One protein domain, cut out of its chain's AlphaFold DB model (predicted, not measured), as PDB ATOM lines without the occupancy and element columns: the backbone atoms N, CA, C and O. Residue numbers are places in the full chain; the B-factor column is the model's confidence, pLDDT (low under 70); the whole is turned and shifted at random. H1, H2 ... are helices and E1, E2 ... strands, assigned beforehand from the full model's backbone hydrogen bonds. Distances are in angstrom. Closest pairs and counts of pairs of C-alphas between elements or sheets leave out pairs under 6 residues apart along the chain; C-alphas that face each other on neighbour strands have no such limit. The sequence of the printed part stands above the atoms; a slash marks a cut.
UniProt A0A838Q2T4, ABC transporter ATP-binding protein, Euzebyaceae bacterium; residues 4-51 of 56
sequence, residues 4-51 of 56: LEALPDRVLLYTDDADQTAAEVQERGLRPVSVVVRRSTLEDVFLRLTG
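What this domain is: This is residues 4 to 51 of the 56 residues of the protein "ABC transporter ATP-binding protein" of Euzebyaceae bacterium (UniProt A0A838Q2T4). A short hairpin of two strands, E1 and E2, stands between two short helices, H1 and H2, which lie well apart at the two ends of the longest axis. A long unnamed stretch, residues 28 to 41, runs past the hairpin from H1 to H2. The printed part has 48 residues, with two named strands and two named helices in the order E1, E2, H1, H2; the sheet, in the order E1 - E2, is antiparallel, and the class is mixed, helices and strands. The whole is only just loose, close to compact, with a radius of gyration of the C-alphas of 11.9 A and spans of 34 by 24 by 14 A.

How they stand to each other: E1, residues 4 to 6, and E2, residues 11 to 14, are antiparallel neighbours and form a hairpin over a tight link, with 160 degrees between their directions. The C-alphas of Ala 6 and Val 11 face each other at 4.7 A. N 5 and O 12 are within hydrogen-bond range at 2.9 A, as are N 12 and O 5 at 2.9 A. A tight link of 3 residues leads from E2 to H1, residues 18 to 27. E1 and H1 are apart. H2, residues 42 to 50, is apart from E1, E2 and H1. In H1 and H2 every O i to N i+4 pair is within hydrogen-bond range.

Where its parts are: E1 begins at C-alpha 4, (-41.393, 86.976, 50.926). E2 measures 9.8 A from first to last C-alpha. H1 measures 14.2 A and begins at C-alpha 18, (-36.345, 91.883, 62.046). H2 measures 12.0 A and ends at C-alpha 50, (-30.711, 88.956, 38.869).

The domain as a whole: The two C-alphas farthest apart are those of Gly 29 and Thr 50, at 33.9 A. The link from H1 to H2 is long, with 14 residues. Residues 23 to 29, of which 23 to 27 belong to H1, stand free, and so do residues 45 to 51, of which 45 to 50 belong to H2. The printed part has no cut. Its mean pLDDT is 93.0, and no printed residue is under 70.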
ATOM      1  N   LEU A   4     -41.348  88.320  50.373       91.06
ATOM      2  CA  LEU A   4     -41.393  86.976  50.926       91.06
ATOM      3  C   LEU A   4     -40.820  86.010  49.892       91.06
ATOM      4  O   LEU A   4     -41.140  86.114  48.708       91.06
ATOM      5  N   GLU A   5     -39.983  85.089  50.345       89.44
ATOM      6  CA  GLU A   5     -39.496  83.974  49.540       89.44
ATOM      7  C   GLU A   5     -39.799  82.672  50.278       89.44
ATOM      8  O   GLU A   5     -39.405  82.494  51.432       89.44
ATOM      9  N   ALA A   6     -40.568  81.797  49.633       91.00
ATOM     10  CA  ALA A   6     -40.930  80.500  50.180       91.00
ATOM     11  C   ALA A   6     -39.909  79.462  49.709       91.00
ATOM     12  O   ALA A   6     -39.746  79.249  48.509       91.00
ATOM     13  N   LEU A   7     -39.238  78.832  50.664       89.19
ATOM     14  CA  LEU A   7     -38.362  77.688  50.454       89.19
ATOM     15  C   LEU A   7     -39.084  76.421  50.947       89.19
ATOM     16  O   LEU A   7     -40.112  76.530  51.620       89.19
ATOM     17  N   PRO A   8     -38.581  75.215  50.634       90.12
ATOM     18  CA  PRO A   8     -39.269  73.974  50.993       90.12
ATOM     19  C   PRO A   8     -39.537  73.805  52.496       90.12
ATOM     20  O   PRO A   8     -40.566  73.254  52.874       90.12
ATOM     21  N   ASP A   9     -38.630  74.280  53.351       92.38
ATOM     22  CA  ASP A   9     -38.659  74.069  54.802       92.38
ATOM     23  C   ASP A   9     -38.771  75.365  55.622       92.38
ATOM     24  O   ASP A   9     -38.902  75.320  56.846       92.38
ATOM     25  N   ARG A  10     -38.708  76.532  54.970       93.12
ATOM     26  CA  ARG A  10     -38.668  77.833  55.644       93.12
ATOM     27  C   ARG A  10     -39.169  78.965  54.759       93.12
ATOM     28  O   ARG A  10     -39.280  78.843  53.543       93.12
ATOM     29  N   VAL A  11     -39.421  80.109  55.383       92.88
ATOM     30  CA  VAL A  11     -39.801  81.343  54.693       92.88
ATOM     31  C   VAL A  11     -38.775  82.421  55.011       92.88
ATOM     32  O   VAL A  11     -38.474  82.665  56.178       92.88
ATOM     33  N   LEU A  12     -38.254  83.085  53.978       92.31
ATOM     34  CA  LEU A  12     -37.409  84.263  54.129       92.31
ATOM     35  C   LEU A  12     -38.268  85.524  54.027       92.31
ATOM     36  O   LEU A  12     -38.989  85.730  53.047       92.31
ATOM     37  N   LEU A  13     -38.173  86.384  55.039       93.81
ATOM     38  CA  LEU A  13     -38.850  87.676  55.087       93.81
ATOM     39  C   LEU A  13     -37.809  88.786  54.965       93.81
ATOM     40  O   LEU A  13     -36.994  88.990  55.862       93.81
ATOM     41  N   TYR A  14     -37.857  89.533  53.865       91.94
ATOM     42  CA  TYR A  14     -37.029  90.723  53.700       91.94
ATOM     43  C   TYR A  14     -37.727  91.906  54.363       91.94
ATOM     44  O   TYR A  14     -38.836  92.300  53.975       91.94
ATOM     45  N   THR A  15     -37.078  92.471  55.371       94.62
ATOM     46  CA  THR A  15     -37.630  93.528  56.213       94.62
ATOM     47  C   THR A  15     -36.537  94.497  56.645       94.62
ATOM     48  O   THR A  15     -35.357  94.158  56.588       94.62
ATOM     49  N   ASP A  16     -36.939  95.702  57.038       94.62
ATOM     50  CA  ASP A  16     -36.012  96.704  57.571       94.62
ATOM     51  C   ASP A  16     -35.734  96.475  59.064       94.62
ATOM     52  O   ASP A  16     -34.640  96.780  59.531       94.62
ATOM     53  N   ASP A  17     -36.699  95.899  59.789       95.06
ATOM     54  CA  ASP A  17     -36.609  95.593  61.217       95.06
ATOM     55  C   ASP A  17     -37.063  94.149  61.469       95.06
ATOM     56  O   ASP A  17     -38.227  93.780  61.263       95.06
ATOM     57  N   ALA A  18     -36.108  93.305  61.852       94.12
ATOM     58  CA  ALA A  18     -36.345  91.883  62.046       94.12
ATOM     59  C   ALA A  18     -37.096  91.580  63.346       94.12
ATOM     60  O   ALA A  18     -37.927  90.672  63.351       94.12
ATOM     61  N   ASP A  19     -36.850  92.346  64.409       94.88
ATOM     62  CA  ASP A  19     -37.468  92.127  65.716       94.88
ATOM     63  C   ASP A  19     -38.953  92.491  65.664       94.88
ATOM     64  O   ASP A  19     -39.807  91.693  66.059       94.88
ATOM     65  N   GLN A  20     -39.279  93.639  65.060       96.75
ATOM     66  CA  GLN A  20     -40.665  94.035  64.808       96.75
ATOM     67  C   GLN A  20     -41.389  92.994  63.948       96.75
ATOM     68  O   GLN A  20     -42.497  92.566  64.268       96.75
ATOM     69  N   THR A  21     -40.748  92.539  62.870       95.94
ATOM     70  CA  THR A  21     -41.354  91.549  61.969       95.94
ATOM     71  C   THR A  21     -41.595  90.217  62.680       95.94
ATOM     72  O   THR A  21     -42.636  89.592  62.482       95.94
ATOM     73  N   ALA A  22     -40.658  89.771  63.519       94.44
ATOM     74  CA  ALA A  22     -40.800  88.540  64.287       94.44
ATOM     75  C   ALA A  22     -41.932  88.629  65.325       94.44
ATOM     76  O   ALA A  22     -42.624  87.631  65.546       94.44
ATOM     77  N   ALA A  23     -42.146  89.800  65.934       94.88
ATOM     78  CA  ALA A  23     -43.272  90.043  66.830       94.88
ATOM     79  C   ALA A  23     -44.612  89.967  66.080       94.88
ATOM     80  O   ALA A  23     -45.479  89.185  66.461       94.88
ATOM     81  N   GLU A  24     -44.747  90.667  64.948       95.75
ATOM     82  CA  GLU A  24     -45.968  90.643  64.124       95.75
ATOM     83  C   GLU A  24     -46.324  89.229  63.632       95.75
ATOM     84  O   GLU A  24     -47.496  88.857  63.552       95.75
ATOM     85  N   VAL A  25     -45.317  88.419  63.284       94.81
ATOM     86  CA  VAL A  25     -45.508  87.015  62.887       94.81
ATOM     87  C   VAL A  25     -46.131  86.212  64.031       94.81
ATOM     88  O   VAL A  25     -47.098  85.481  63.808       94.81
ATOM     89  N   GLN A  26     -45.619  86.375  65.251       94.00
ATOM     90  CA  GLN A  26     -46.139  85.692  66.437       94.00
ATOM     91  C   GLN A  26     -47.545  86.174  66.814       94.00
ATOM     92  O   GLN A  26     -48.407  85.351  67.118       94.00
ATOM     93  N   GLU A  27     -47.811  87.482  66.735       96.25
ATOM     94  CA  GLU A  27     -49.135  88.072  66.988       96.25
ATOM     95  C   GLU A  27     -50.204  87.546  66.025       96.25
ATOM     96  O   GLU A  27     -51.358  87.352  66.406       96.25
ATOM     97  N   ARG A  28     -49.813  87.224  64.787       95.62
ATOM     98  CA  ARG A  28     -50.678  86.562  63.798       95.62
ATOM     99  C   ARG A  28     -50.915  85.073  64.085       95.62
ATOM    100  O   ARG A  28     -51.539  84.391  63.278       95.62
ATOM    101  N   GLY A  29     -50.423  84.558  65.212       96.12
ATOM    102  CA  GLY A  29     -50.596  83.173  65.646       96.12
ATOM    103  C   GLY A  29     -49.652  82.179  64.970       96.12
ATOM    104  O   GLY A  29     -49.780  80.974  65.194       96.12
ATOM    105  N   LEU A  30     -48.697  82.650  64.161       94.62
ATOM    106  CA  LEU A  30     -47.696  81.787  63.543       94.62
ATOM    107  C   LEU A  30     -46.647  81.398  64.588       94.62
ATOM    108  O   LEU A  30     -46.147  82.239  65.332       94.62
ATOM    109  N   ARG A  31     -46.286  80.112  64.624       93.06
ATOM    110  CA  ARG A  31     -45.283  79.569  65.551       93.06
ATOM    111  C   ARG A  31     -44.145  78.900  64.779       93.06
ATOM    112  O   ARG A  31     -44.176  77.683  64.603       93.06
ATOM    113  N   PRO A  32     -43.168  79.674  64.270       92.44
ATOM    114  CA  PRO A  32     -41.975  79.104  63.658       92.44
ATOM    115  C   PRO A  32     -41.229  78.217  64.658       92.44
ATOM    116  O   PRO A  32     -41.126  78.562  65.833       92.44
ATOM    117  N   VAL A  33     -40.675  77.096  64.188       95.12
ATOM    118  CA  VAL A  33     -39.824  76.221  65.015       95.12
ATOM    119  C   VAL A  33     -38.565  76.966  65.470       95.12
ATOM    120  O   VAL A  33     -38.100  76.792  66.593       95.12
ATOM    121  N   SER A  34     -38.028  77.822  64.603       95.12
ATOM    122  CA  SER A  34     -36.913  78.714  64.895       95.12
ATOM    123  C   SER A  34     -36.997  79.973  64.032       95.12
ATOM    124  O   SER A  34     -37.634  79.986  62.976       95.12
ATOM    125  N   VAL A  35     -36.354  81.044  64.496       95.19
ATOM    126  CA  VAL A  35     -36.213  82.307  63.764       95.19
ATOM    127  C   VAL A  35     -34.731  82.645  63.707       95.19
ATOM    128  O   VAL A  35     -34.054  82.654  64.734       95.19
ATOM    129  N   VAL A  36     -34.224  82.909  62.504       94.75
ATOM    130  CA  VAL A  36     -32.838  83.332  62.280       94.75
ATOM    131  C   VAL A  36     -32.857  84.712  61.652       94.75
ATOM    132  O   VAL A  36     -33.473  84.918  60.607       94.75
ATOM    133  N   VAL A  37     -32.156  85.647  62.283       94.94
ATOM    134  CA  VAL A  37     -32.004  87.013  61.790       94.94
ATOM    135  C   VAL A  37     -30.579  87.197  61.300       94.94
ATOM    136  O   VAL A  37     -29.617  86.932  62.019       94.94
ATOM    137  N   ARG A  38     -30.438  87.691  60.073       93.31
ATOM    138  CA  ARG A  38     -29.163  88.185  59.557       93.31
ATOM    139  C   ARG A  38     -29.385  89.452  58.758       93.31
ATOM    140  O   ARG A  38     -30.444  89.648  58.166       93.31
ATOM    141  N   ARG A  39     -28.358  90.295  58.703       93.06
ATOM    142  CA  ARG A  39     -28.353  91.435  57.784       93.06
ATOM    143  C   ARG A  39     -28.225  90.930  56.351       93.06
ATOM    144  O   ARG A  39     -27.470  89.991  56.092       93.06
ATOM    145  N   SER A  40     -28.946  91.573  55.439       90.50
ATOM    146  CA  SER A  40     -28.740  91.352  54.012       90.50
ATOM    147  C   SER A  40     -27.346  91.825  53.594       90.50
ATOM    148  O   SER A  40     -26.826  92.811  54.118       90.50
ATOM    149  N   THR A  41     -26.747  91.116  52.648       92.19
ATOM    150  CA  THR A  41     -25.437  91.407  52.060       92.19
ATOM    151  C   THR A  41     -25.593  91.864  50.606       92.19
ATOM    152  O   THR A  41     -26.691  91.852  50.044       92.19
ATOM    153  N   LEU A  42     -24.488  92.261  49.967       94.44
ATOM    154  CA  LEU A  42     -24.486  92.543  48.526       94.44
ATOM    155  C   LEU A  42     -24.911  91.330  47.692       94.44
ATOM    156  O   LEU A  42     -25.521  91.512  46.645       94.44
ATOM    157  N   GLU A  43     -24.630  90.115  48.156       91.75
ATOM    158  CA  GLU A  43     -25.064  88.889  47.489       91.75
ATOM    159  C   GLU A  43     -26.589  88.758  47.498       91.75
ATOM    160  O   GLU A  43     -27.182  88.514  46.451       91.75
ATOM    161  N   ASP A  44     -27.250  89.035  48.627       90.12
ATOM    162  CA  ASP A  44     -28.718  89.047  48.691       90.12
ATOM    163  C   ASP A  44     -29.322  90.060  47.713       90.12
ATOM    164  O   ASP A  44     -30.334  89.794  47.059       90.12
ATOM    165  N   VAL A  45     -28.693  91.233  47.594       89.69
ATOM    166  CA  VAL A  45     -29.103  92.265  46.634       89.69
ATOM    167  C   VAL A  45     -28.858  91.796  45.200       89.69
ATOM    168  O   VAL A  45     -29.724  91.973  44.347       89.69
ATOM    169  N   PHE A  46     -27.715  91.171  44.924       91.62
ATOM    170  CA  PHE A  46     -27.370  90.645  43.607       91.62
ATOM    171  C   PHE A  46     -28.339  89.548  43.158       91.62
ATOM    172  O   PHE A  46     -28.895  89.631  42.061       91.62
ATOM    173  N   LEU A  47     -28.593  88.551  44.006       88.94
ATOM    174  CA  LEU A  47     -29.542  87.470  43.738       88.94
ATOM    175  C   LEU A  47     -30.944  88.032  43.494       88.94
ATOM    176  O   LEU A  47     -31.586  87.703  42.496       88.94
ATOM    177  N   ARG A  48     -31.364  89.001  44.319       85.69
ATOM    178  CA  ARG A  48     -32.624  89.729  44.128       85.69
ATOM    179  C   ARG A  48     -32.703  90.436  42.773       85.69
ATOM    180  O   ARG A  48     -33.742  90.355  42.128       85.69
ATOM    181  N   LEU A  49     -31.664  91.164  42.363       91.06
ATOM    182  CA  LEU A  49     -31.680  91.931  41.110       91.06
ATOM    183  C   LEU A  49     -31.582  91.037  39.870       91.06
ATOM    184  O   LEU A  49     -32.102  91.397  38.819       91.06
ATOM    185  N   THR A  50     -30.927  89.884  39.988       92.38
ATOM    186  CA  THR A  50     -30.711  88.956  38.869       92.38
ATOM    187  C   THR A  50     -31.774  87.866  38.757       92.38
ATOM    188  O   THR A  50     -31.785  87.138  37.767       92.38
ATOM    189  N   GLY A  51     -32.663  87.735  39.747       87.31
ATOM    190  CA  GLY A  51     -33.674  86.675  39.795       87.31
ATOM    191  C   GLY A  51     -33.089  85.282  40.041       87.31
ATOM    192  O   GLY A  51     -33.766  84.285  39.807       87.31
TER     193      GLY A  51